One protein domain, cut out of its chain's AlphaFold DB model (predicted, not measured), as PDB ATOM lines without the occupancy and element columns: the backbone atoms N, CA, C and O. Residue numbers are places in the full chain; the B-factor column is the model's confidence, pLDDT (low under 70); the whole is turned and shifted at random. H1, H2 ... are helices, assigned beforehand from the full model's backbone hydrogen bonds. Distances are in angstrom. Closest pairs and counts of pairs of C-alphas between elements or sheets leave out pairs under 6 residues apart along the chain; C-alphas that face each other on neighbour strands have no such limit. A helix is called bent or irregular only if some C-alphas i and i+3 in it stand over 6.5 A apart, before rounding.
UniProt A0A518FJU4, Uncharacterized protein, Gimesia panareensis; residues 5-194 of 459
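What this domain is: This is residues 5 to 194 of the 459 residues of an uncharacterized protein of Gimesia panareensis (UniProt A0A518FJU4). One helix, H3, lies in the core, and H1, H2, H5, H11 and H12 pack round it, with H6 folded back beside H5. H7, H8 and H9 form a looser loop of helices reaching away from this body; H8 lies at one end of the longest axis and H12 at the other. After the short H10, a long stretch without a named element, residues 144 to 163, runs along the outside to H11. The class is all helix: 190 residues are printed, with twelve named helices, H1 to H12 in chain order, and no named strand. The whole is compact, with a radius of gyration of the C-alphas of 17.8 A and spans of 55 by 37 by 33 A.

How they stand to each other: H1, residues 5 to 13, touches the hub H3, residues 36 to 51, about perpendicular at 80 degrees, closest at the C-alphas of Thr 8 and Arg 42, 6.3 A. H2, residues 23 to 33, forms a helical hairpin with H3, opposite ways at a shallow tilt of 22 degrees, closest at the C-alphas of Tyr 30 and Leu 39, 6.0 A. H4, residues 57 to 62, only just touches H3, with 3 pairs of C-alphas within 8 A, the closest those of Ala 51 and Trp 60, 6.5 A. H5, residues 69 to 85, touches H3 with residues 78 to 85 alone, about perpendicular at 73 degrees; the C-alphas of Val 40 and Ala 82, the closest, are 4.8 A apart. H5 and H6, residues 89 to 97, form a helical hairpin at a shallow tilt of 11 degrees, closest at the C-alphas of Ala 80 and Ala 92, 4.2 A. H7, residues 103 to 110, touches no helix; it is close to but not clearly touching H8, residues 114 to 118, with the C-alphas of Leu 107 and Met 117 closest at 7.7 A. H9, residues 123 to 137, and H10, residues 139 to 143, touch only at the corner, closest at the C-alphas of Ala 135 and Ala 142, 4.8 A. H11, residues 164 to 177, touches H3, opposite ways at a shallow tilt of 19 degrees, closest at the C-alphas of Thr 41 and Val 175, 6.9 A. H12, residues 179 to 189, touches H3 at its residues 37 to 38 alone, closest at the C-alphas of Gly 38 and Leu 182, 5.8 A. Every O i to N i+4 pair is within hydrogen-bond range in the helices other than H6, where 3 of 5 are.

Where its parts are: H1 begins at C-alpha 5, (-58.470, -36.023, 48.627). From first to last C-alpha, H5 measures 24.5 A, H3 22.6 A, H9 21.0 A and H11 20.0 A. H6 is irregular, but only just: C-alphas 93 and 96 are 6.6 A apart. H12 ends at C-alpha 189, (-57.562, -52.768, 43.336).

The domain as a whole: The C-alphas of Asp 116 and Gln 194, the two farthest apart, are 57.1 A apart. The printed part has no cut, and the link from H10 to H11, 20 residues, is long. The mean pLDDT of the printed part is 77.3, and residues 19 to 21, 62 to 68 and 99 to 157 are under 70.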
ATOM      1  N   GLN A   5     -58.446 -35.547  47.247       93.69
ATOM      2  CA  GLN A   5     -58.470 -36.023  48.627       93.69
ATOM      3  C   GLN A   5     -59.082 -37.423  48.683       93.69
ATOM      4  O   GLN A   5     -58.445 -38.331  49.201       93.69
ATOM      5  N   ASP A   6     -60.238 -37.629  48.051       94.06
ATOM      6  CA  ASP A   6     -60.919 -38.923  47.950       94.06
ATOM      7  C   ASP A   6     -60.004 -40.011  47.365       94.06
ATOM      8  O   ASP A   6     -59.915 -41.114  47.903       94.06
ATOM      9  N   TYR A   7     -59.262 -39.686  46.302       94.81
ATOM     10  CA  TYR A   7     -58.294 -40.603  45.698       94.81
ATOM     11  C   TYR A   7     -57.092 -40.891  46.610       94.81
ATOM     12  O   TYR A   7     -56.538 -41.992  46.599       94.81
ATOM     13  N   THR A   8     -56.677 -39.902  47.403       91.00
ATOM     14  CA  THR A   8     -55.585 -40.045  48.369       91.00
ATOM     15  C   THR A   8     -55.983 -40.938  49.535       91.00
ATOM     16  O   THR A   8     -55.256 -41.886  49.831       91.00
ATOM     17  N   ASP A   9     -57.152 -40.691  50.119       90.94
ATOM     18  CA  ASP A   9     -57.717 -41.499  51.197       90.94
ATOM     19  C   ASP A   9     -57.895 -42.948  50.729       90.94
ATOM     20  O   ASP A   9     -57.528 -43.896  51.420       90.94
ATOM     21  N   TRP A  10     -58.390 -43.143  49.501       94.56
ATOM     22  CA  TRP A  10     -58.462 -44.471  48.902       94.56
ATOM     23  C   TRP A  10     -57.087 -45.142  48.791       94.56
ATOM     24  O   TRP A  10     -56.955 -46.293  49.203       94.56
ATOM     25  N   CYS A  11     -56.061 -44.450  48.278       91.25
ATOM     26  CA  CYS A  11     -54.706 -45.006  48.174       91.25
ATOM     27  C   CYS A  11     -54.178 -45.501  49.530       91.25
ATOM     28  O   CYS A  11     -53.503 -46.535  49.587       91.25
ATOM     29  N   GLU A  12     -54.488 -44.764  50.599       88.50
ATOM     30  CA  GLU A  12     -54.126 -45.100  51.974       88.50
ATOM     31  C   GLU A  12     -54.876 -46.349  52.458       88.50
ATOM     32  O   GLU A  12     -54.249 -47.363  52.772       88.50
ATOM     33  N   TYR A  13     -56.213 -46.351  52.413       91.88
ATOM     34  CA  TYR A  13     -57.022 -47.478  52.899       91.88
ATOM     35  C   TYR A  13     -56.883 -48.753  52.058       91.88
ATOM     36  O   TYR A  13     -57.005 -49.871  52.582       91.88
ATOM     37  N   ALA A  14     -56.609 -48.611  50.760       90.81
ATOM     38  CA  ALA A  14     -56.329 -49.724  49.861       90.81
ATOM     39  C   ALA A  14     -55.020 -50.448  50.220       90.81
ATOM     40  O   ALA A  14     -54.803 -51.571  49.765       90.81
ATOM     41  N   GLY A  15     -54.152 -49.854  51.050       85.75
ATOM     42  CA  GLY A  15     -52.890 -50.474  51.451       85.75
ATOM     43  C   GLY A  15     -51.936 -50.673  50.273       85.75
ATOM     44  O   GLY A  15     -51.120 -51.597  50.266       85.75
ATOM     45  N   LEU A  16     -52.035 -49.826  49.239       86.06
ATOM     46  CA  LEU A  16     -51.197 -49.924  48.039       86.06
ATOM     47  C   LEU A  16     -49.710 -49.754  48.370       86.06
ATOM     48  O   LEU A  16     -48.852 -50.310  47.675       86.06
ATOM     49  N   TYR A  17     -49.409 -49.046  49.454       79.62
ATOM     50  CA  TYR A  17     -48.071 -48.874  49.985       79.62
ATOM     51  C   TYR A  17     -48.084 -49.013  51.508       79.62
ATOM     52  O   TYR A  17     -48.451 -48.090  52.220       79.62
ATOM     53  N   LEU A  18     -47.663 -50.180  51.999       71.94
ATOM     54  CA  LEU A  18     -47.614 -50.485  53.435       71.94
ATOM     55  C   LEU A  18     -46.358 -49.937  54.129       71.94
ATOM     56  O   LEU A  18     -46.300 -49.890  55.348       71.94
ATOM     57  N   LYS A  19     -45.310 -49.573  53.379       66.50
ATOM     58  CA  LYS A  19     -43.964 -49.358  53.930       66.50
ATOM     59  C   LYS A  19     -43.496 -47.925  53.765       66.50
ATOM     60  O   LYS A  19     -42.857 -47.662  52.766       66.50
ATOM     61  N   ASN A  20     -43.707 -47.020  54.716       63.47
ATOM     62  CA  ASN A  20     -43.292 -45.619  54.557       63.47
ATOM     63  C   ASN A  20     -41.775 -45.373  54.745       63.47
ATOM     64  O   ASN A  20     -41.358 -44.752  55.712       63.47
ATOM     65  N   HIS A  21     -40.939 -45.887  53.837       66.94
ATOM     66  CA  HIS A  21     -39.481 -45.707  53.902       66.94
ATOM     67  C   HIS A  21     -39.011 -44.360  53.341       66.94
ATOM     68  O   HIS A  21     -38.033 -43.802  53.825       66.94
ATOM     69  N   SER A  22     -39.661 -43.873  52.279       73.81
ATOM     70  CA  SER A  22     -39.369 -42.587  51.638       73.81
ATOM     71  C   SER A  22     -40.477 -42.217  50.641       73.81
ATOM     72  O   SER A  22     -41.159 -43.104  50.113       73.81
ATOM     73  N   HIS A  23     -40.639 -40.934  50.304       81.50
ATOM     74  CA  HIS A  23     -41.520 -40.518  49.203       81.50
ATOM     75  C   HIS A  23     -41.071 -41.130  47.871       81.50
ATOM     76  O   HIS A  23     -41.898 -41.567  47.074       81.50
ATOM     77  N   ALA A  24     -39.763 -41.227  47.629       83.81
ATOM     78  CA  ALA A  24     -39.222 -41.842  46.423       83.81
ATOM     79  C   ALA A  24     -39.660 -43.310  46.267       83.81
ATOM     80  O   ALA A  24     -40.037 -43.725  45.170       83.81
ATOM     81  N   ASP A  25     -39.642 -44.097  47.345       82.88
ATOM     82  CA  ASP A  25     -40.078 -45.498  47.304       82.88
ATOM     83  C   ASP A  25     -41.596 -45.632  47.187       82.88
ATOM     84  O   ASP A  25     -42.087 -46.519  46.479       82.88
ATOM     85  N   ARG A  26     -42.343 -44.712  47.806       86.00
ATOM     86  CA  ARG A  26     -43.792 -44.594  47.629       86.00
ATOM     87  C   ARG A  26     -44.144 -44.351  46.167       86.00
ATOM     88  O   ARG A  26     -44.934 -45.096  45.593       86.00
ATOM     89  N   TYR A  27     -43.500 -43.374  45.533       90.62
ATOM     90  CA  TYR A  27     -43.745 -43.025  44.134       90.62
ATOM     91  C   TYR A  27     -43.366 -44.161  43.183       90.62
ATOM     92  O   TYR A  27     -44.116 -44.433  42.252       90.62
ATOM     93  N   ARG A  28     -42.267 -44.885  43.442       90.25
ATOM     94  CA  ARG A  28     -41.921 -46.098  42.673       90.25
ATOM     95  C   ARG A  28     -42.968 -47.194  42.817       90.25
ATOM     96  O   ARG A  28     -43.259 -47.888  41.849       90.25
ATOM     97  N   THR A  29     -43.514 -47.364  44.019       88.50
ATOM     98  CA  THR A  29     -44.560 -48.363  44.264       88.50
ATOM     99  C   THR A  29     -45.842 -47.987  43.532       88.50
ATOM    100  O   THR A  29     -46.427 -48.830  42.858       88.50
ATOM    101  N   TYR A  30     -46.251 -46.719  43.601       91.75
ATOM    102  CA  TYR A  30     -47.412 -46.225  42.867       91.75
ATOM    103  C   TYR A  30     -47.222 -46.311  41.353       91.75
ATOM    104  O   TYR A  30     -48.105 -46.821  40.677       91.75
ATOM    105  N   GLU A  31     -46.051 -45.961  40.823       93.31
ATOM    106  CA  GLU A  31     -45.732 -46.105  39.394       93.31
ATOM    107  C   GLU A  31     -45.907 -47.548  38.877       93.31
ATOM    108  O   GLU A  31     -46.169 -47.755  37.696       93.31
ATOM    109  N   GLN A  32     -45.787 -48.557  39.747       92.44
ATOM    110  CA  GLN A  32     -45.996 -49.966  39.395       92.44
ATOM    111  C   GLN A  32     -47.439 -50.448  39.577       92.44
ATOM    112  O   GLN A  32     -47.792 -51.500  39.040       92.44
ATOM    113  N   LYS A  33     -48.246 -49.747  40.380       93.00
ATOM    114  CA  LYS A  33     -49.559 -50.229  40.831       93.00
ATOM    115  C   LYS A  33     -50.730 -49.446  40.258       93.00
ATOM    116  O   LYS A  33     -51.755 -50.067  40.003       93.00
ATOM    117  N   ILE A  34     -50.600 -48.138  40.074       95.75
ATOM    118  CA  ILE A  34     -51.692 -47.254  39.648       95.75
ATOM    119  C   ILE A  34     -51.358 -46.561  38.328       95.75
ATOM    120  O   ILE A  34     -50.211 -46.571  37.874       95.75
ATOM    121  N   SER A  35     -52.368 -45.963  37.705       96.88
ATOM    122  CA  SER A  35     -52.226 -45.174  36.488       96.88
ATOM    123  C   SER A  35     -51.272 -43.983  36.666       96.88
ATOM    124  O   SER A  35     -51.021 -43.498  37.773       96.88
ATOM    125  N   GLU A  36     -50.764 -43.456  35.547       97.50
ATOM    126  CA  GLU A  36     -49.958 -42.228  35.549       97.50
ATOM    127  C   GLU A  36     -50.740 -41.047  36.142       97.50
ATOM    128  O   GLU A  36     -50.187 -40.284  36.936       97.50
ATOM    129  N   ALA A  37     -52.037 -40.940  35.832       97.25
ATOM    130  CA  ALA A  37     -52.913 -39.918  36.399       97.25
ATOM    131  C   ALA A  37     -53.045 -40.056  37.923       97.25
ATOM    132  O   ALA A  37     -52.989 -39.056  38.645       97.25
ATOM    133  N   GLY A  38     -53.153 -41.288  38.425       96.75
ATOM    134  CA  GLY A  38     -53.150 -41.582  39.854       96.75
ATOM    135  C   GLY A  38     -51.832 -41.195  40.529       96.75
ATOM    136  O   GLY A  38     -51.838 -40.550  41.580       96.75
ATOM    137  N   LEU A  39     -50.695 -41.519  39.904       96.56
ATOM    138  CA  LEU A  39     -49.367 -41.145  40.396       96.56
ATOM    139  C   LEU A  39     -49.192 -39.621  40.463       96.56
ATOM    140  O   LEU A  39     -48.764 -39.104  41.494       96.56
ATOM    141  N   VAL A  40     -49.537 -38.897  39.391       97.94
ATOM    142  CA  VAL A  40     -49.483 -37.426  39.350       97.94
ATOM    143  C   VAL A  40     -50.365 -36.832  40.446       97.94
ATOM    144  O   VAL A  40     -49.908 -35.961  41.186       97.94
ATOM    145  N   THR A  41     -51.586 -37.350  40.603       97.25
ATOM    146  CA  THR A  41     -52.527 -36.902  41.638       97.25
ATOM    147  C   THR A  41     -51.930 -37.048  43.037       97.25
ATOM    148  O   THR A  41     -51.950 -36.081  43.798       97.25
ATOM    149  N   ARG A  42     -51.327 -38.202  43.369       94.44
ATOM    150  CA  ARG A  42     -50.694 -38.409  44.685       94.44
ATOM    151  C   ARG A  42     -49.465 -37.538  44.912       94.44
ATOM    152  O   ARG A  42     -49.339 -36.968  45.987       94.44
ATOM    153  N   ILE A  43     -48.586 -37.383  43.923       94.88
ATOM    154  CA  ILE A  43     -47.373 -36.561  44.075       94.88
ATOM    155  C   ILE A  43     -47.726 -35.089  44.329       94.88
ATOM    156  O   ILE A  43     -47.135 -34.452  45.202       94.88
ATOM    157  N   VAL A  44     -48.670 -34.530  43.564       95.88
ATOM    158  CA  VAL A  44     -49.071 -33.124  43.730       95.88
ATOM    159  C   VAL A  44     -49.845 -32.931  45.032       95.88
ATOM    160  O   VAL A  44     -49.647 -31.924  45.708       95.88
ATOM    161  N   HIS A  45     -50.695 -33.887  45.415       94.12
ATOM    162  CA  HIS A  45     -51.401 -33.832  46.694       94.12
ATOM    163  C   HIS A  45     -50.430 -33.891  47.885       94.12
ATOM    164  O   HIS A  45     -50.498 -33.014  48.744       94.12
ATOM    165  N   ASP A  46     -49.447 -34.802  47.871       89.75
ATOM    166  CA  ASP A  46     -48.374 -34.860  48.880       89.75
ATOM    167  C   ASP A  46     -47.600 -33.530  48.943       89.75
ATOM    168  O   ASP A  46     -47.327 -33.014  50.025       89.75
ATOM    169  N   PHE A  47     -47.285 -32.922  47.792       90.75
ATOM    170  CA  PHE A  47     -46.640 -31.606  47.751       90.75
ATOM    171  C   PHE A  47     -47.479 -30.519  48.440       90.75
ATOM    172  O   PHE A  47     -46.936 -29.724  49.205       90.75
ATOM    173  N   ILE A  48     -48.790 -30.482  48.178       90.69
ATOM    174  CA  ILE A  48     -49.714 -29.516  48.787       90.69
ATOM    175  C   ILE A  48     -49.792 -29.717  50.304       90.69
ATOM    176  O   ILE A  48     -49.785 -28.726  51.031       90.69
ATOM    177  N   GLN A  49     -49.850 -30.964  50.782       85.38
ATOM    178  CA  GLN A  49     -49.880 -31.261  52.217       85.38
ATOM    179  C   GLN A  49     -48.599 -30.805  52.921       85.38
ATOM    180  O   GLN A  49     -48.679 -30.150  53.956       85.38
ATOM    181  N   ILE A  50     -47.433 -31.086  52.333       80.12
ATOM    182  CA  ILE A  50     -46.130 -30.705  52.903       80.12
ATOM    183  C   ILE A  50     -45.935 -29.183  52.905       80.12
ATOM    184  O   ILE A  50     -45.323 -28.639  53.821       80.12
ATOM    185  N   ALA A  51     -46.433 -28.481  51.884       78.38
ATOM    186  CA  ALA A  51     -46.334 -27.024  51.820       78.38
ATOM    187  C   ALA A  51     -47.148 -26.324  52.930       78.38
ATOM    188  O   ALA A  51     -46.779 -25.236  53.362       78.38
ATOM    189  N   GLY A  52     -48.235 -26.928  53.422       72.62
ATOM    190  CA  GLY A  52     -49.106 -26.295  54.415       72.62
ATOM    191  C   GLY A  52     -49.857 -25.092  53.831       72.62
ATOM    192  O   GLY A  52     -50.584 -25.237  52.846       72.62
ATOM    193  N   ASP A  53     -49.698 -23.909  54.432       71.38
ATOM    194  CA  ASP A  53     -50.399 -22.683  54.017       71.38
ATOM    195  C   ASP A  53     -49.681 -21.908  52.893       71.38
ATOM    196  O   ASP A  53     -50.329 -21.207  52.112       71.38
ATOM    197  N   GLU A  54     -48.356 -22.053  52.762       78.00
ATOM    198  CA  GLU A  54     -47.522 -21.296  51.817       78.00
ATOM    199  C   GLU A  54     -46.423 -22.166  51.186       78.00
ATOM    200  O   GLU A  54     -45.885 -23.078  51.801       78.00
ATOM    201  N   ILE A  55     -46.043 -21.880  49.935       82.44
ATOM    202  CA  ILE A  55     -45.013 -22.668  49.243       82.44
ATOM    203  C   ILE A  55     -43.621 -22.158  49.622       82.44
ATOM    204  O   ILE A  55     -43.125 -21.193  49.040       82.44
ATOM    205  N   ASP A  56     -42.951 -22.873  50.523       80.88
ATOM    206  CA  ASP A  56     -41.510 -22.750  50.735       80.88
ATOM    207  C   ASP A  56     -40.781 -23.947  50.113       80.88
ATOM    208  O   ASP A  56     -40.678 -25.026  50.695       80.88
ATOM    209  N   LEU A  57     -40.246 -23.753  48.904       81.06
ATOM    210  CA  LEU A  57     -39.520 -24.806  48.190       81.06
ATOM    211  C   LEU A  57     -38.192 -25.197  48.856       81.06
ATOM    212  O   LEU A  57     -37.716 -26.312  48.634       81.06
ATOM    213  N   SER A  58     -37.577 -24.296  49.631       75.56
ATOM    214  CA  SER A  58     -36.355 -24.623  50.374       75.56
ATOM    215  C   SER A  58     -36.705 -25.538  51.541       75.56
ATOM    216  O   SER A  58     -36.067 -26.573  51.704       75.56
ATOM    217  N   ASN A  59     -37.769 -25.202  52.275       72.69
ATOM    218  CA  ASN A  59     -38.284 -26.035  53.355       72.69
ATOM    219  C   ASN A  59     -38.786 -27.389  52.834       72.69
ATOM    220  O   ASN A  59     -38.346 -28.420  53.322       72.69
ATOM    221  N   TRP A  60     -39.603 -27.415  51.772       79.50
ATOM    222  CA  TRP A  60     -40.083 -28.658  51.147       79.50
ATOM    223  C   TRP A  60     -38.939 -29.598  50.751       79.50
ATOM    224  O   TRP A  60     -39.052 -30.816  50.902       79.50
ATOM    225  N   ARG A  61     -37.832 -29.040  50.242       76.25
ATOM    226  CA  ARG A  61     -36.655 -29.824  49.858       76.25
ATOM    227  C   ARG A  61     -35.932 -30.405  51.073       76.25
ATOM    228  O   ARG A  61     -35.459 -31.532  50.984       76.25
ATOM    229  N   SER A  62     -35.842 -29.649  52.165       64.81
ATOM    230  CA  SER A  62     -35.167 -30.070  53.398       64.81
ATOM    231  C   SER A  62     -36.042 -30.936  54.315       64.81
ATOM    232  O   SER A  62     -35.496 -31.627  55.164       64.81
ATOM    233  N   TYR A  63     -37.362 -30.954  54.099       62.41
ATOM    234  CA  TYR A  63     -38.374 -31.625  54.926       62.41
ATOM    235  C   TYR A  63     -38.130 -33.128  55.151       62.41
ATOM    236  O   TYR A  63     -38.549 -33.650  56.174       62.41
ATOM    237  N   SER A  64     -37.426 -33.823  54.250       59.12
ATOM    238  CA  SER A  64     -37.168 -35.267  54.385       59.12
ATOM    239  C   SER A  64     -35.678 -35.554  54.568       59.12
ATOM    240  O   SER A  64     -34.951 -35.770  53.596       59.12
ATOM    241  N   VAL A  65     -35.221 -35.605  55.825       50.59
ATOM    242  CA  VAL A  65     -33.809 -35.881  56.192       50.59
ATOM    243  C   VAL A  65     -33.326 -37.233  55.683       50.59
ATOM    244  O   VAL A  65     -32.137 -37.434  55.435       50.59
ATOM    245  N   TYR A  66     -34.255 -38.173  55.538       55.91
ATOM    246  CA  TYR A  66     -33.958 -39.561  55.206       55.91
ATOM    247  C   TYR A  66     -33.784 -39.797  53.701       55.91
ATOM    248  O   TYR A  66     -33.260 -40.833  53.287       55.91
ATOM    249  N   GLU A  67     -34.174 -38.840  52.855       65.06
ATOM    250  CA  GLU A  67     -33.990 -38.940  51.413       65.06
ATOM    251  C   GLU A  67     -32.686 -38.269  50.990       65.06
ATOM    252  O   GLU A  67     -32.587 -37.049  50.898       65.06
ATOM    253  N   THR A  68     -31.676 -39.070  50.648       64.88
ATOM    254  CA  THR A  68     -30.396 -38.557  50.141       64.88
ATOM    255  C   THR A  68     -30.022 -39.172  48.794       64.88
ATOM    256  O   THR A  68     -30.606 -40.155  48.316       64.88
ATOM    257  N   GLY A  69     -29.070 -38.535  48.106       71.56
ATOM    258  CA  GLY A  69     -28.510 -39.019  46.847       71.56
ATOM    259  C   GLY A  69     -29.568 -39.339  45.783       71.56
ATOM    260  O   GLY A  69     -30.249 -38.455  45.260       71.56
ATOM    261  N   LYS A  70     -29.687 -40.624  45.423       75.12
ATOM    262  CA  LYS A  70     -30.573 -41.092  44.342       75.12
ATOM    263  C   LYS A  70     -32.065 -41.001  44.685       75.12
ATOM    264  O   LYS A  70     -32.858 -40.832  43.763       75.12
ATOM    265  N   HIS A  71     -32.451 -41.126  45.958       77.69
ATOM    266  CA  HIS A  71     -33.863 -41.054  46.366       77.69
ATOM    267  C   HIS A  71     -34.373 -39.616  46.277       77.69
ATOM    268  O   HIS A  71     -35.343 -39.366  45.564       77.69
ATOM    269  N   LEU A  72     -33.632 -38.665  46.855       79.31
ATOM    270  CA  LEU A  72     -33.947 -37.239  46.756       79.31
ATOM    271  C   LEU A  72     -34.021 -36.771  45.301       79.31
ATOM    272  O   LEU A  72     -34.986 -36.124  44.895       79.31
ATOM    273  N   LYS A  73     -33.029 -37.150  44.483       83.06
ATOM    274  CA  LYS A  73     -33.030 -36.831  43.051       83.06
ATOM    275  C   LYS A  73     -34.291 -37.356  42.356       83.06
ATOM    276  O   LYS A  73     -34.919 -36.611  41.611       83.06
ATOM    277  N   TYR A  74     -34.677 -38.602  42.630       86.50
ATOM    278  CA  TYR A  74     -35.870 -39.206  42.040       86.50
ATOM    279  C   TYR A  74     -37.159 -38.496  42.485       86.50
ATOM    280  O   TYR A  74     -37.995 -38.195  41.637       86.50
ATOM    281  N   ARG A  75     -37.313 -38.152  43.775       88.06
ATOM    282  CA  ARG A  75     -38.459 -37.360  44.261       88.06
ATOM    283  C   ARG A  75     -38.544 -36.004  43.563       88.06
ATOM    284  O   ARG A  75     -39.625 -35.632  43.111       88.06
ATOM    285  N   ILE A  76     -37.431 -35.274  43.466       88.62
ATOM    286  CA  ILE A  76     -37.367 -33.959  42.805       88.62
ATOM    287  C   ILE A  76     -37.812 -34.077  41.347       88.62
ATOM    288  O   ILE A  76     -38.685 -33.330  40.909       88.62
ATOM    289  N   GLU A  77     -37.249 -35.036  40.609       91.44
ATOM    290  CA  GLU A  77     -37.580 -35.270  39.201       91.44
ATOM    291  C   GLU A  77     -39.057 -35.642  39.021       91.44
ATOM    292  O   GLU A  77     -39.730 -35.091  38.149       91.44
ATOM    293  N   LYS A  78     -39.591 -36.524  39.874       93.94
ATOM    294  CA  LYS A  78     -40.999 -36.937  39.826       93.94
ATOM    295  C   LYS A  78     -41.968 -35.830  40.231       93.94
ATOM    296  O   LYS A  78     -43.021 -35.705  39.615       93.94
ATOM    297  N   THR A  79     -41.601 -34.990  41.195       94.31
ATOM    298  CA  THR A  79     -42.416 -33.832  41.594       94.31
ATOM    299  C   THR A  79     -42.453 -32.788  40.485       94.31
ATOM    300  O   THR A  79     -43.532 -32.335  40.116       94.31
ATOM    301  N   ALA A  80     -41.306 -32.460  39.883       94.69
ATOM    302  CA  ALA A  80     -41.254 -31.553  38.736       94.69
ATOM    303  C   ALA A  80     -42.073 -32.089  37.547       94.69
ATOM    304  O   ALA A  80     -42.839 -31.344  36.935       94.69
ATOM    305  N   PHE A  81     -41.970 -33.390  37.259       96.62
ATOM    306  CA  PHE A  81     -42.794 -34.055  36.249       96.62
ATOM    307  C   PHE A  81     -44.298 -33.908  36.537       96.62
ATOM    308  O   PHE A  81     -45.046 -33.486  35.656       96.62
ATOM    309  N   ALA A  82     -44.737 -34.199  37.763       97.25
ATOM    310  CA  ALA A  82     -46.146 -34.126  38.141       97.25
ATOM    311  C   ALA A  82     -46.690 -32.686  38.084       97.25
ATOM    312  O   ALA A  82     -47.781 -32.458  37.565       97.25
ATOM    313  N   MET A  83     -45.898 -31.701  38.521       97.44
ATOM    314  CA  MET A  83     -46.244 -30.278  38.408       97.44
ATOM    315  C   MET A  83     -46.399 -29.841  36.949       97.44
ATOM    316  O   MET A  83     -47.353 -29.148  36.600       97.44
ATOM    317  N   HIS A  84     -45.513 -30.299  36.062       97.56
ATOM    318  CA  HIS A  84     -45.660 -30.046  34.632       97.56
ATOM    319  C   HIS A  84     -46.931 -30.706  34.067       97.56
ATOM    320  O   HIS A  84     -47.620 -30.104  33.244       97.56
ATOM    321  N   ALA A  85     -47.267 -31.922  34.508       97.50
ATOM    322  CA  ALA A  85     -48.442 -32.660  34.041       97.50
ATOM    323  C   ALA A  85     -49.770 -31.967  34.391       97.50
ATOM    324  O   ALA A  85     -50.674 -31.938  33.556       97.50
ATOM    325  N   ILE A  86     -49.876 -31.347  35.572       97.81
ATOM    326  CA  ILE A  86     -51.069 -30.571  35.959       97.81
ATOM    327  C   ILE A  86     -51.115 -29.164  35.342       97.81
ATOM    328  O   ILE A  86     -52.103 -28.454  35.508       97.81
ATOM    329  N   GLY A  87     -50.066 -28.741  34.629       96.56
ATOM    330  CA  GLY A  87     -49.988 -27.414  34.015       96.56
ATOM    331  C   GLY A  87     -49.425 -26.314  34.920       96.56
ATOM    332  O   GLY A  87     -49.751 -25.148  34.707       96.56
ATOM    333  N   ALA A  88     -48.564 -26.657  35.884       96.19
ATOM    334  CA  ALA A  88     -47.818 -25.723  36.737       96.19
ATOM    335  C   ALA A  88     -46.322 -25.660  36.328       96.19
ATOM    336  O   ALA A  88     -45.451 -26.192  37.025       96.19
ATOM    337  N   PRO A  89     -45.979 -25.076  35.161       95.00
ATOM    338  CA  PRO A  89     -44.623 -25.135  34.622       95.00
ATOM    339  C   PRO A  89     -43.612 -24.304  35.422       95.00
ATOM    340  O   PRO A  89     -42.446 -24.689  35.476       95.00
ATOM    341  N   ARG A  90     -44.013 -23.192  36.061       94.00
ATOM    342  CA  ARG A  90     -43.044 -22.310  36.734       94.00
ATOM    343  C   ARG A  90     -42.459 -22.984  37.971       94.00
ATOM    344  O   ARG A  90     -41.241 -23.004  38.144       94.00
ATOM    345  N   ILE A  91     -43.299 -23.608  38.794       91.81
ATOM    346  CA  ILE A  91     -42.840 -24.388  39.943       91.81
ATOM    347  C   ILE A  91     -42.091 -25.656  39.509       91.81
ATOM    348  O   ILE A  91     -41.067 -25.989  40.109       91.81
ATOM    349  N   ALA A  92     -42.526 -26.315  38.427       93.00
ATOM    350  CA  ALA A  92     -41.841 -27.480  37.866       93.00
ATOM    351  C   ALA A  92     -40.398 -27.159  37.437       93.00
ATOM    352  O   ALA A  92     -39.487 -27.941  37.704       93.00
ATOM    353  N   GLU A  93     -40.176 -25.998  36.814       92.12
ATOM    354  CA  GLU A  93     -38.844 -25.519  36.428       92.12
ATOM    355  C   GLU A  93     -38.007 -25.075  37.636       92.12
ATOM    356  O   GLU A  93     -36.783 -25.232  37.636       92.12
ATOM    357  N   LYS A  94     -38.649 -24.556  38.691       89.69
ATOM    358  CA  LYS A  94     -37.964 -24.070  39.894       89.69
ATOM    359  C   LYS A  94     -37.473 -25.209  40.792       89.69
ATOM    360  O   LYS A  94     -36.326 -25.153  41.238       89.69
ATOM    361  N   ILE A  95     -38.283 -26.248  41.026       88.44
ATOM    362  CA  ILE A  95     -38.002 -27.367  41.954       88.44
ATOM    363  C   ILE A  95     -36.582 -27.967  41.789       88.44
ATOM    364  O   ILE A  95     -35.859 -28.065  42.787       88.44
ATOM    365  N   PRO A  96     -36.104 -28.308  40.573       85.00
ATOM    366  CA  PRO A  96     -34.769 -28.883  40.384       85.00
ATOM    367  C   PRO A  96     -33.617 -27.922  40.701       85.00
ATOM    368  O   PRO A  96     -32.502 -28.371  40.968       85.00
ATOM    369  N   THR A  97     -33.867 -26.608  40.664       83.75
ATOM    370  CA  THR A  97     -32.844 -25.557  40.827       83.75
ATOM    371  C   THR A  97     -32.614 -25.146  42.278       83.75
ATOM    372  O   THR A  97     -31.602 -24.507  42.584       83.75
ATOM    373  N   ILE A  98     -33.532 -25.513  43.176       78.31
ATOM    374  CA  ILE A  98     -33.434 -25.200  44.601       78.31
ATOM    375  C   ILE A  98     -32.191 -25.869  45.173       78.31
ATOM    376  O   ILE A  98     -31.985 -27.071  45.019       78.31
ATOM    377  N   LYS A  99     -31.338 -25.092  45.836       67.62
ATOM    378  CA  LYS A  99     -30.187 -25.642  46.551       67.62
ATOM    379  C   LYS A  99     -30.627 -26.062  47.939       67.62
ATOM    380  O   LYS A  99     -31.303 -25.293  48.617       67.62
ATOM    381  N   ASP A 100     -30.203 -27.249  48.348       61.91
ATOM    382  CA  ASP A 100     -30.383 -27.669  49.727       61.91
ATOM    383  C   ASP A 100     -29.536 -26.784  50.645       61.91
ATOM    384  O   ASP A 100     -28.358 -26.542  50.360       61.91
ATOM    385  N   ARG A 101     -30.145 -26.257  51.705       54.56
ATOM    386  CA  ARG A 101     -29.455 -25.452  52.719       54.56
ATOM    387  C   ARG A 101     -29.141 -26.251  53.979       54.56
ATOM    388  O   ARG A 101     -28.420 -25.721  54.817       54.56
ATOM    389  N   SER A 102     -29.612 -27.497  54.084       54.44
ATOM    390  CA  SER A 102     -29.267 -28.385  55.190       54.44
ATOM    391  C   SER A 102     -27.768 -28.722  55.143       54.44
ATOM    392  O   SER A 102     -27.310 -29.293  54.144       54.44
ATOM    393  N   PRO A 103     -26.998 -28.420  56.205       51.66
ATOM    394  CA  PRO A 103     -25.617 -28.862  56.367       51.66
ATOM    395  C   PRO A 103     -25.471 -30.371  56.150       51.66
ATOM    396  O   PRO A 103     -24.565 -30.793  55.437       51.66
ATOM    397  N   MET A 104     -26.413 -31.176  56.658       51.41
ATOM    398  CA  MET A 104     -26.401 -32.638  56.533       51.41
ATOM    399  C   MET A 104     -26.660 -33.119  55.098       51.41
ATOM    400  O   MET A 104     -25.997 -34.041  54.619       51.41
ATOM    401  N   SER A 105     -27.563 -32.477  54.347       53.22
ATOM    402  CA  SER A 105     -27.726 -32.843  52.934       53.22
ATOM    403  C   SER A 105     -26.587 -32.326  52.053       53.22
ATOM    404  O   SER A 105     -26.259 -32.989  51.065       53.22
ATOM    405  N   GLN A 106     -25.977 -31.178  52.362       56.88
ATOM    406  CA  GLN A 106     -24.759 -30.730  51.676       56.88
ATOM    407  C   GLN A 106     -23.594 -31.694  51.953       56.88
ATOM    408  O   GLN A 106     -22.832 -32.013  51.037       56.88
ATOM    409  N   LEU A 107     -23.530 -32.244  53.172       54.66
ATOM    410  CA  LEU A 107     -22.604 -33.299  53.581       54.66
ATOM    411  C   LEU A 107     -22.779 -34.562  52.722       54.66
ATOM    412  O   LEU A 107     -21.851 -34.973  52.027       54.66
ATOM    413  N   MET A 108     -23.997 -35.110  52.681       52.62
ATOM    414  CA  MET A 108     -24.352 -36.336  51.951       52.62
ATOM    415  C   MET A 108     -24.195 -36.213  50.424       52.62
ATOM    416  O   MET A 108     -23.991 -37.212  49.734       52.62
ATOM    417  N   GLN A 109     -24.277 -34.998  49.870       52.59
ATOM    418  CA  GLN A 109     -24.093 -34.739  48.436       52.59
ATOM    419  C   GLN A 109     -22.619 -34.583  48.023       52.59
ATOM    420  O   GLN A 109     -22.320 -34.679  46.831       52.59
ATOM    421  N   SER A 110     -21.698 -34.348  48.965       50.25
ATOM    422  CA  SER A 110     -20.297 -34.017  48.654       50.25
ATOM    423  C   SER A 110     -19.360 -35.222  48.492       50.25
ATOM    424  O   SER A 110     -18.271 -35.062  47.947       50.25
ATOM    425  N   GLY A 111     -19.790 -36.437  48.860       44.12
ATOM    426  CA  GLY A 111     -19.080 -37.688  48.548       44.12
ATOM    427  C   GLY A 111     -17.658 -37.810  49.119       44.12
ATOM    428  O   GLY A 111     -16.878 -38.608  48.600       44.12
ATOM    429  N   GLY A 112     -17.312 -37.001  50.126       46.47
ATOM    430  CA  GLY A 112     -16.036 -37.055  50.840       46.47
ATOM    431  C   GLY A 112     -16.016 -38.109  51.951       46.47
ATOM    432  O   GLY A 112     -17.039 -38.723  52.258       46.47
ATOM    433  N   ASP A 113     -14.827 -38.332  52.514       45.06
ATOM    434  CA  ASP A 113     -14.587 -39.306  53.579       45.06
ATOM    435  C   ASP A 113     -15.324 -38.897  54.866       45.06
ATOM    436  O   ASP A 113     -15.187 -37.766  55.337       45.06
ATOM    437  N   LEU A 114     -16.140 -39.804  55.410       46.41
ATOM    438  CA  LEU A 114     -17.119 -39.505  56.464       46.41
ATOM    439  C   LEU A 114     -16.437 -39.029  57.767       46.41
ATOM    440  O   LEU A 114     -16.971 -38.168  58.464       46.41
ATOM    441  N   GLU A 115     -15.239 -39.548  58.057       47.03
ATOM    442  CA  GLU A 115     -14.448 -39.253  59.265       47.03
ATOM    443  C   GLU A 115     -13.870 -37.826  59.296       47.03
ATOM    444  O   GLU A 115     -13.985 -37.144  60.314       47.03
ATOM    445  N   ASP A 116     -13.311 -37.331  58.185       49.69
ATOM    446  CA  ASP A 116     -12.758 -35.962  58.089       49.69
ATOM    447  C   ASP A 116     -13.859 -34.887  58.141       49.69
ATOM    448  O   ASP A 116     -13.614 -33.708  58.418       49.69
ATOM    449  N   MET A 117     -15.096 -35.294  57.862       51.28
ATOM    450  CA  MET A 117     -16.244 -34.411  57.714       51.28
ATOM    451  C   MET A 117     -17.089 -34.317  58.988       51.28
ATOM    452  O   MET A 117     -17.593 -33.235  59.286       51.28
ATOM    453  N   MET A 118     -17.171 -35.386  59.791       51.03
ATOM    454  CA  MET A 118     -17.780 -35.347  61.132       51.03
ATOM    455  C   MET A 118     -17.072 -34.363  62.078       51.03
ATOM    456  O   MET A 118     -17.696 -33.852  63.001       51.03
ATOM    457  N   GLN A 119     -15.805 -34.027  61.816       55.88
ATOM    458  CA  GLN A 119     -15.059 -33.017  62.577       55.88
ATOM    459  C   GLN A 119     -15.435 -31.559  62.237       55.88
ATOM    460  O   GLN A 119     -15.015 -30.648  62.949       55.88
ATOM    461  N   GLN A 120     -16.185 -31.309  61.154       53.41
ATOM    462  CA  GLN A 120     -16.542 -29.954  60.690       53.41
ATOM    463  C   GLN A 120     -18.000 -29.566  60.966       53.41
ATOM    464  O   GLN A 120     -18.381 -28.416  60.740       53.41
ATOM    465  N   ILE A 121     -18.819 -30.513  61.418       54.81
ATOM    466  CA  ILE A 121     -20.232 -30.293  61.720       54.81
ATOM    467  C   ILE A 121     -20.360 -29.936  63.195       54.81
ATOM    468  O   ILE A 121     -19.756 -30.589  64.040       54.81
ATOM    469  N   ASP A 122     -21.178 -28.933  63.503       60.84
ATOM    470  CA  ASP A 122     -21.667 -28.741  64.864       60.84
ATOM    471  C   ASP A 122     -22.742 -29.811  65.148       60.84
ATOM    472  O   ASP A 122     -23.824 -29.756  64.545       60.84
ATOM    473  N   PRO A 123     -22.465 -30.809  66.009       55.12
ATOM    474  CA  PRO A 123     -23.401 -31.894  66.283       55.12
ATOM    475  C   PRO A 123     -24.736 -31.388  66.846       55.12
ATOM    476  O   PRO A 123     -25.764 -32.007  66.575       55.12
ATOM    477  N   LEU A 124     -24.759 -30.238  67.537       60.34
ATOM    478  CA  LEU A 124     -26.007 -29.623  67.997       60.34
ATOM    479  C   LEU A 124     -26.851 -29.096  66.833       60.34
ATOM    480  O   LEU A 124     -28.057 -29.327  66.807       60.34
ATOM    481  N   GLN A 125     -26.237 -28.435  65.849       58.12
ATOM    482  CA  GLN A 125     -26.964 -27.926  64.680       58.12
ATOM    483  C   GLN A 125     -27.519 -29.073  63.824       58.12
ATOM    484  O   GLN A 125     -28.647 -28.998  63.343       58.12
ATOM    485  N   ALA A 126     -26.757 -30.160  63.665       57.53
ATOM    486  CA  ALA A 126     -27.219 -31.344  62.941       57.53
ATOM    487  C   ALA A 126     -28.399 -32.030  63.645       57.53
ATOM    488  O   ALA A 126     -29.376 -32.386  62.989       57.53
ATOM    489  N   LEU A 127     -28.342 -32.166  64.973       59.88
ATOM    490  CA  LEU A 127     -29.453 -32.680  65.779       59.88
ATOM    491  C   LEU A 127     -30.691 -31.784  65.691       59.88
ATOM    492  O   LEU A 127     -31.798 -32.300  65.556       59.88
ATOM    493  N   GLN A 128     -30.525 -30.459  65.711       62.78
ATOM    494  CA  GLN A 128     -31.632 -29.512  65.545       62.78
ATOM    495  C   GLN A 128     -32.280 -29.618  64.161       62.78
ATOM    496  O   GLN A 128     -33.505 -29.662  64.067       62.78
ATOM    497  N   ASP A 129     -31.487 -29.731  63.093       59.34
ATOM    498  CA  ASP A 129     -32.011 -29.903  61.735       59.34
ATOM    499  C   ASP A 129     -32.723 -31.258  61.566       59.34
ATOM    500  O   ASP A 129     -33.746 -31.342  60.885       59.34
ATOM    501  N   ILE A 130     -32.221 -32.323  62.203       61.78
ATOM    502  CA  ILE A 130     -32.877 -33.638  62.229       61.78
ATOM    503  C   ILE A 130     -34.216 -33.546  62.967       61.78
ATOM    504  O   ILE A 130     -35.244 -33.901  62.395       61.78
ATOM    505  N   ARG A 131     -34.222 -33.016  64.199       60.69
ATOM    506  CA  ARG A 131     -35.439 -32.830  65.009       60.69
ATOM    507  C   ARG A 131     -36.479 -31.989  64.271       60.69
ATOM    508  O   ARG A 131     -37.636 -32.386  64.198       60.69
ATOM    509  N   LYS A 132     -36.063 -30.885  63.644       64.25
ATOM    510  CA  LYS A 132     -36.927 -30.002  62.845       64.25
ATOM    511  C   LYS A 132     -37.645 -30.743  61.724       64.25
ATOM    512  O   LYS A 132     -38.838 -30.564  61.512       64.25
ATOM    513  N   ASN A 133     -36.915 -31.561  60.985       59.44
ATOM    514  CA  ASN A 133     -37.473 -32.252  59.834       59.44
ATOM    515  C   ASN A 133     -38.313 -33.472  60.242       59.44
ATOM    516  O   ASN A 133     -39.362 -33.680  59.646       59.44
ATOM    517  N   ILE A 134     -37.935 -34.201  61.303       58.38
ATOM    518  CA  ILE A 134     -38.795 -35.232  61.917       58.38
ATOM    519  C   ILE A 134     -40.117 -34.609  62.372       58.38
ATOM    520  O   ILE A 134     -41.179 -35.162  62.092       58.38
ATOM    521  N   ALA A 135     -40.058 -33.435  63.013       58.81
ATOM    522  CA  ALA A 135     -41.245 -32.733  63.483       58.81
ATOM    523  C   ALA A 135     -42.186 -32.274  62.392       58.81
ATOM    524  O   ALA A 135     -43.405 -32.311  62.548       58.81
ATOM    525  N   ASN A 136     -41.612 -31.897  61.265       56.44
ATOM    526  CA  ASN A 136     -42.388 -31.533  60.110       56.44
ATOM    527  C   ASN A 136     -42.980 -32.779  59.424       56.44
ATOM    528  O   ASN A 136     -44.163 -32.746  59.099       56.44
ATOM    529  N   GLU A 137     -42.211 -33.863  59.239       52.59
ATOM    530  CA  GLU A 137     -42.587 -35.081  58.488       52.59
ATOM    531  C   GLU A 137     -43.549 -36.012  59.241       52.59
ATOM    532  O   GLU A 137     -44.433 -36.619  58.632       52.59
ATOM    533  N   TYR A 138     -43.433 -36.074  60.567       56.09
ATOM    534  CA  TYR A 138     -44.304 -36.860  61.434       56.09
ATOM    535  C   TYR A 138     -44.859 -35.993  62.566       56.09
ATOM    536  O   TYR A 138     -44.520 -36.212  63.727       56.09
ATOM    537  N   PRO A 139     -45.746 -35.028  62.270       52.38
ATOM    538  CA  PRO A 139     -46.199 -34.050  63.255       52.38
ATOM    539  C   PRO A 139     -46.871 -34.702  64.468       52.38
ATOM    540  O   PRO A 139     -46.731 -34.203  65.576       52.38
ATOM    541  N   ASN A 140     -47.532 -35.848  64.285       47.00
ATOM    542  CA  ASN A 140     -48.129 -36.600  65.390       47.00
ATOM    543  C   ASN A 140     -47.075 -37.303  66.263       47.00
ATOM    544  O   ASN A 140     -47.155 -37.190  67.476       47.00
ATOM    545  N   LEU A 141     -46.076 -37.975  65.671       47.69
ATOM    546  CA  LEU A 141     -44.983 -38.621  66.425       47.69
ATOM    547  C   LEU A 141     -44.056 -37.595  67.082       47.69
ATOM    548  O   LEU A 141     -43.492 -37.845  68.132       47.69
ATOM    549  N   ALA A 142     -43.897 -36.434  66.464       54.47
ATOM    550  CA  ALA A 142     -43.082 -35.362  66.993       54.47
ATOM    551  C   ALA A 142     -43.778 -34.566  68.086       54.47
ATOM    552  O   ALA A 142     -43.137 -34.227  69.070       54.47
ATOM    553  N   ALA A 143     -45.089 -34.335  67.958       54.66
ATOM    554  CA  ALA A 143     -45.900 -33.838  69.062       54.66
ATOM    555  C   ALA A 143     -45.942 -34.835  70.232       54.66
ATOM    556  O   ALA A 143     -46.022 -34.400  71.372       54.66
ATOM    557  N   GLN A 144     -45.867 -36.144  69.954       48.62
ATOM    558  CA  GLN A 144     -45.702 -37.200  70.963       48.62
ATOM    559  C   GLN A 144     -44.293 -37.258  71.576       48.62
ATOM    560  O   GLN A 144     -44.144 -37.868  72.619       48.62
ATOM    561  N   ALA A 145     -43.289 -36.660  70.929       48.53
ATOM    562  CA  ALA A 145     -41.890 -36.641  71.367       48.53
ATOM    563  C   ALA A 145     -41.430 -35.231  71.801       48.53
ATOM    564  O   ALA A 145     -40.264 -34.870  71.618       48.53
ATOM    565  N   GLY A 146     -42.375 -34.369  72.202       50.25
ATOM    566  CA  GLY A 146     -42.100 -33.003  72.663       50.25
ATOM    567  C   GLY A 146     -41.511 -32.045  71.613       50.25
ATOM    568  O   GLY A 146     -41.206 -30.889  71.913       50.25
ATOM    569  N   ILE A 147     -41.355 -32.461  70.352       57.44
ATOM    570  CA  ILE A 147     -40.763 -31.635  69.299       57.44
ATOM    571  C   ILE A 147     -41.847 -30.755  68.676       57.44
ATOM    572  O   ILE A 147     -42.548 -31.148  67.742       57.44
ATOM    573  N   THR A 148     -41.963 -29.517  69.156       51.69
ATOM    574  CA  THR A 148     -42.828 -28.520  68.511       51.69
ATOM    575  C   THR A 148     -42.332 -28.193  67.098       51.69
ATOM    576  O   THR A 148     -41.186 -27.751  66.948       51.69
ATOM    577  N   PRO A 149     -43.182 -28.318  66.059       52.28
ATOM    578  CA  PRO A 149     -42.891 -27.741  64.756       52.28
ATOM    579  C   PRO A 149     -42.682 -26.236  64.937       52.28
ATOM    580  O   PRO A 149     -43.552 -25.548  65.478       52.28
ATOM    581  N   GLU A 150     -41.537 -25.697  64.511       49.19
ATOM    582  CA  GLU A 150     -41.392 -24.244  64.455       49.19
ATOM    583  C   GLU A 150     -42.497 -23.693  63.550       49.19
ATOM    584  O   GLU A 150     -42.612 -24.083  62.387       49.19
ATOM    585  N   THR A 151     -43.277 -22.731  64.049       44.59
ATOM    586  CA  THR A 151     -44.021 -21.825  63.175       44.59
ATOM    587  C   THR A 151     -43.011 -21.143  62.266       44.59
ATOM    588  O   THR A 151     -42.302 -20.228  62.694       44.59
ATOM    589  N   SER A 152     -42.913 -21.625  61.026       48.91
ATOM    590  CA  SER A 152     -42.096 -21.038  59.974       48.91
ATOM    591  C   SER A 152     -42.314 -19.530  59.979       48.91
ATOM    592  O   SER A 152     -43.440 -19.055  59.819       48.91
ATOM    593  N   SER A 153     -41.247 -18.755  60.189       41.47
ATOM    594  CA  SER A 153     -41.307 -17.326  59.879       41.47
ATOM    595  C   SER A 153     -41.723 -17.206  58.412       41.47
ATOM    596  O   SER A 153     -41.133 -17.915  57.596       41.47
ATOM    597  N   PRO A 154     -42.718 -16.371  58.062       45.47
ATOM    598  CA  PRO A 154     -43.274 -16.345  56.716       45.47
ATOM    599  C   PRO A 154     -42.164 -16.041  55.713       45.47
ATOM    600  O   PRO A 154     -41.601 -14.939  55.684       45.47
ATOM    601  N   THR A 155     -41.810 -17.052  54.923       54.69
ATOM    602  CA  THR A 155     -40.894 -16.899  53.801       54.69
ATOM    603  C   THR A 155     -41.597 -16.000  52.783       54.69
ATOM    604  O   THR A 155     -42.782 -16.194  52.516       54.69
ATOM    605  N   PRO A 156     -40.930 -14.981  52.211       55.56
ATOM    606  CA  PRO A 156     -41.570 -14.122  51.226       55.56
ATOM    607  C   PRO A 156     -42.124 -14.970  50.077       55.56
ATOM    608  O   PRO A 156     -41.368 -15.724  49.468       55.56
ATOM    609  N   ILE A 157     -43.421 -14.819  49.786       61.53
ATOM    610  CA  ILE A 157     -44.089 -15.442  48.635       61.53
ATOM    611  C   ILE A 157     -43.218 -15.210  47.396       61.53
ATOM    612  O   ILE A 157     -42.984 -14.054  47.037       61.53
ATOM    613  N   ASP A 158     -42.735 -16.280  46.756       71.00
ATOM    614  CA  ASP A 158     -42.001 -16.173  45.493       71.00
ATOM    615  C   ASP A 158     -43.019 -15.859  44.379       71.00
ATOM    616  O   ASP A 158     -43.807 -16.731  44.006       71.00
ATOM    617  N   PRO A 159     -43.058 -14.622  43.842       72.25
ATOM    618  CA  PRO A 159     -44.040 -14.254  42.828       72.25
ATOM    619  C   PRO A 159     -43.741 -14.900  41.464       72.25
ATOM    620  O   PRO A 159     -44.529 -14.750  40.528       72.25
ATOM    621  N   GLU A 160     -42.593 -15.572  41.314       84.06
ATOM    622  CA  GLU A 160     -42.170 -16.205  40.066       84.06
ATOM    623  C   GLU A 160     -42.739 -17.618  39.877       84.06
ATOM    624  O   GLU A 160     -42.598 -18.165  38.784       84.06
ATOM    625  N   ILE A 161     -43.402 -18.201  40.882       89.50
ATOM    626  CA  ILE A 161     -44.016 -19.540  40.815       89.50
ATOM    627  C   ILE A 161     -45.547 -19.480  40.945       89.50
ATOM    628  O   ILE A 161     -46.115 -18.438  41.269       89.50
ATOM    629  N   GLU A 162     -46.234 -20.586  40.646       93.00
ATOM    630  CA  GLU A 162     -47.660 -20.728  40.956       93.00
ATOM    631  C   GLU A 162     -47.908 -20.632  42.467       93.00
ATOM    632  O   GLU A 162     -47.158 -21.177  43.276       93.00
ATOM    633  N   THR A 163     -48.994 -19.967  42.849       90.75
ATOM    634  CA  THR A 163     -49.478 -19.947  44.233       90.75
ATOM    635  C   THR A 163     -50.087 -21.295  44.616       90.75
ATOM    636  O   THR A 163     -50.563 -22.046  43.764       90.75
ATOM    637  N   LEU A 164     -50.169 -21.589  45.917       89.81
ATOM    638  CA  LEU A 164     -50.789 -22.828  46.396       89.81
ATOM    639  C   LEU A 164     -52.245 -22.982  45.926       89.81
ATOM    640  O   LEU A 164     -52.672 -24.078  45.572       89.81
ATOM    641  N   ALA A 165     -53.001 -21.881  45.887       91.56
ATOM    642  CA  ALA A 165     -54.374 -21.874  45.387       91.56
ATOM    643  C   ALA A 165     -54.449 -22.193  43.884       91.56
ATOM    644  O   ALA A 165     -55.334 -22.934  43.461       91.56
ATOM    645  N   GLU A 166     -53.507 -21.683  43.083       94.44
ATOM    646  CA  GLU A 166     -53.400 -22.029  41.662       94.44
ATOM    647  C   GLU A 166     -53.069 -23.514  41.479       94.44
ATOM    648  O   GLU A 166     -53.728 -24.183  40.688       94.44
ATOM    649  N   ILE A 167     -52.117 -24.060  42.245       95.50
ATOM    650  CA  ILE A 167     -51.757 -25.487  42.177       95.50
ATOM    651  C   ILE A 167     -52.944 -26.376  42.573       95.50
ATOM    652  O   ILE A 167     -53.219 -27.355  41.881       95.50
ATOM    653  N   LYS A 168     -53.689 -26.021  43.631       95.00
ATOM    654  CA  LYS A 168     -54.919 -26.729  44.035       95.00
ATOM    655  C   LYS A 168     -55.955 -26.743  42.905       95.00
ATOM    656  O   LYS A 168     -56.439 -27.810  42.541       95.00
ATOM    657  N   ALA A 169     -56.221 -25.592  42.286       96.50
ATOM    658  CA  ALA A 169     -57.168 -25.493  41.174       96.50
ATOM    659  C   ALA A 169     -56.713 -26.279  39.926       96.50
ATOM    660  O   ALA A 169     -57.530 -26.899  39.241       96.50
ATOM    661  N   LEU A 170     -55.410 -26.281  39.629       98.06
ATOM    662  CA  LEU A 170     -54.832 -27.066  38.535       98.06
ATOM    663  C   LEU A 170     -54.941 -28.573  38.799       98.06
ATOM    664  O   LEU A 170     -55.314 -29.324  37.898       98.06
ATOM    665  N   LEU A 171     -54.686 -29.011  40.035       97.88
ATOM    666  CA  LEU A 171     -54.876 -30.401  40.443       97.88
ATOM    667  C   LEU A 171     -56.345 -30.829  40.315       97.88
ATOM    668  O   LEU A 171     -56.619 -31.888  39.760       97.88
ATOM    669  N   GLU A 172     -57.296 -30.006  40.760       96.94
ATOM    670  CA  GLU A 172     -58.734 -30.284  40.611       96.94
ATOM    671  C   GLU A 172     -59.143 -30.432  39.136       96.94
ATOM    672  O   GLU A 172     -59.862 -31.370  38.768       96.94
ATOM    673  N   ALA A 173     -58.651 -29.548  38.262       97.62
ATOM    674  CA  ALA A 173     -58.890 -29.631  36.822       97.62
ATOM    675  C   ALA A 173     -58.255 -30.889  36.199       97.62
ATOM    676  O   ALA A 173     -58.860 -31.544  35.341       97.62
ATOM    677  N   TYR A 174     -57.059 -31.264  36.657       98.12
ATOM    678  CA  TYR A 174     -56.378 -32.479  36.227       98.12
ATOM    679  C   TYR A 174     -57.162 -33.733  36.638       98.12
ATOM    680  O   TYR A 174     -57.505 -34.543  35.779       98.12
ATOM    681  N   VAL A 175     -57.554 -33.846  37.908       97.44
ATOM    682  CA  VAL A 175     -58.366 -34.960  38.431       97.44
ATOM    683  C   VAL A 175     -59.709 -35.060  37.709       97.44
ATOM    684  O   VAL A 175     -60.146 -36.150  37.340       97.44
ATOM    685  N   THR A 176     -60.352 -33.926  37.426       97.25
ATOM    686  CA  THR A 176     -61.617 -33.895  36.677       97.25
ATOM    687  C   THR A 176     -61.453 -34.411  35.244       97.25
ATOM    688  O   THR A 176     -62.329 -35.108  34.735       97.25
ATOM    689  N   SER A 177     -60.337 -34.099  34.580       97.31
ATOM    690  CA  SER A 177     -60.087 -34.567  33.209       97.31
ATOM    691  C   SER A 177     -59.643 -36.034  33.127       97.31
ATOM    692  O   SER A 177     -59.829 -36.646  32.078       97.31
ATOM    693  N   HIS A 178     -59.164 -36.619  34.232       98.00
ATOM    694  CA  HIS A 178     -58.680 -38.007  34.309       98.00
ATOM    695  C   HIS A 178     -59.562 -38.933  35.165       98.00
ATOM    696  O   HIS A 178     -59.112 -39.989  35.604       98.00
ATOM    697  N   GLN A 179     -60.842 -38.593  35.380       97.62
ATOM    698  CA  GLN A 179     -61.774 -39.409  36.182       97.62
ATOM    699  C   GLN A 179     -61.811 -40.887  35.778       97.62
ATOM    700  O   GLN A 179     -61.961 -41.751  36.633       97.62
ATOM    701  N   GLN A 180     -61.700 -41.180  34.479       97.31
ATOM    702  CA  GLN A 180     -61.752 -42.552  33.983       97.31
ATOM    703  C   GLN A 180     -60.529 -43.373  34.416       97.31
ATOM    704  O   GLN A 180     -60.691 -44.534  34.782       97.31
ATOM    705  N   ASP A 181     -59.336 -42.779  34.396       97.44
ATOM    706  CA  ASP A 181     -58.102 -43.461  34.794       97.44
ATOM    707  C   ASP A 181     -58.103 -43.717  36.305       97.44
ATOM    708  O   ASP A 181     -57.857 -44.839  36.741       97.44
ATOM    709  N   LEU A 182     -58.506 -42.713  37.093       97.25
ATOM    710  CA  LEU A 182     -58.632 -42.844  38.547       97.25
ATOM    711  C   LEU A 182     -59.687 -43.888  38.936       97.25
ATOM    712  O   LEU A 182     -59.451 -44.709  39.818       97.25
ATOM    713  N   GLN A 183     -60.837 -43.912  38.254       96.62
ATOM    714  CA  GLN A 183     -61.848 -44.944  38.482       96.62
ATOM    715  C   GLN A 183     -61.324 -46.336  38.110       96.62
ATOM    716  O   GLN A 183     -61.618 -47.296  38.813       96.62
ATOM    717  N   SER A 184     -60.520 -46.454  37.049       96.50
ATOM    718  CA  SER A 184     -59.904 -47.728  36.671       96.50
ATOM    719  C   SER A 184     -58.947 -48.249  37.747       96.50
ATOM    720  O   SER A 184     -58.877 -49.462  37.941       96.50
ATOM    721  N   ASP A 185     -58.230 -47.367  38.447       96.94
ATOM    722  CA  ASP A 185     -57.373 -47.752  39.572       96.94
ATOM    723  C   ASP A 185     -58.209 -48.316  40.737       96.94
ATOM    724  O   ASP A 185     -57.905 -49.399  41.251       96.94
ATOM    725  N   LEU A 186     -59.311 -47.642  41.091       95.44
ATOM    726  CA  LEU A 186     -60.272 -48.114  42.098       95.44
ATOM    727  C   LEU A 186     -60.895 -49.459  41.706       95.44
ATOM    728  O   LEU A 186     -60.979 -50.366  42.531       95.44
ATOM    729  N   ASP A 187     -61.305 -49.613  40.448       95.06
ATOM    730  CA  ASP A 187     -61.917 -50.845  39.948       95.06
ATOM    731  C   ASP A 187     -60.919 -52.016  39.947       95.06
ATOM    732  O   ASP A 187     -61.298 -53.162  40.199       95.06
ATOM    733  N   GLN A 188     -59.639 -51.742  39.674       94.94
ATOM    734  CA  GLN A 188     -58.586 -52.753  39.618       94.94
ATOM    735  C   GLN A 188     -58.190 -53.274  41.005       94.94
ATOM    736  O   GLN A 188     -57.984 -54.482  41.158       94.94
ATOM    737  N   HIS A 189     -58.044 -52.390  41.996       92.88
ATOM    738  CA  HIS A 189     -57.562 -52.768  43.336       92.88
ATOM    739  C   HIS A 189     -58.674 -52.885  44.383       92.88
ATOM    740  O   HIS A 189     -58.428 -53.383  45.480       92.88
ATOM    741  N   GLY A 190     -59.898 -52.494  44.027       93.56
ATOM    742  CA  GLY A 190     -61.041 -52.424  44.927       93.56
ATOM    743  C   GLY A 190     -61.015 -51.176  45.809       93.56
ATOM    744  O   GLY A 190     -59.970 -50.577  46.058       93.56
ATOM    745  N   ASP A 191     -62.186 -50.792  46.317       94.06
ATOM    746  CA  ASP A 191     -62.337 -49.701  47.282       94.06
ATOM    747  C   ASP A 191     -62.834 -50.262  48.627       94.06
ATOM    748  O   ASP A 191     -64.022 -50.582  48.748       94.06
ATOM    749  N   PRO A 192     -61.957 -50.387  49.644       91.44
ATOM    750  CA  PRO A 192     -62.326 -50.891  50.968       91.44
ATOM    751  C   PRO A 192     -63.456 -50.103  51.633       91.44
ATOM    752  O   PRO A 192     -64.185 -50.656  52.451       91.44
ATOM    753  N   ARG A 193     -63.643 -48.831  51.259       93.62
ATOM    754  CA  ARG A 193     -64.682 -47.951  51.815       93.62
ATOM    755  C   ARG A 193     -66.096 -48.361  51.405       93.62
ATOM    756  O   ARG A 193     -67.063 -47.875  51.981       93.62
ATOM    757  N   GLN A 194     -66.226 -49.227  50.398       92.06
ATOM    758  CA  GLN A 194     -67.511 -49.778  49.958       92.06
ATOM    759  C   GLN A 194     -67.977 -50.959  50.825       92.06
ATOM    760  O   GLN A 194     -69.103 -51.430  50.648       92.06
TER     761      GLN A 194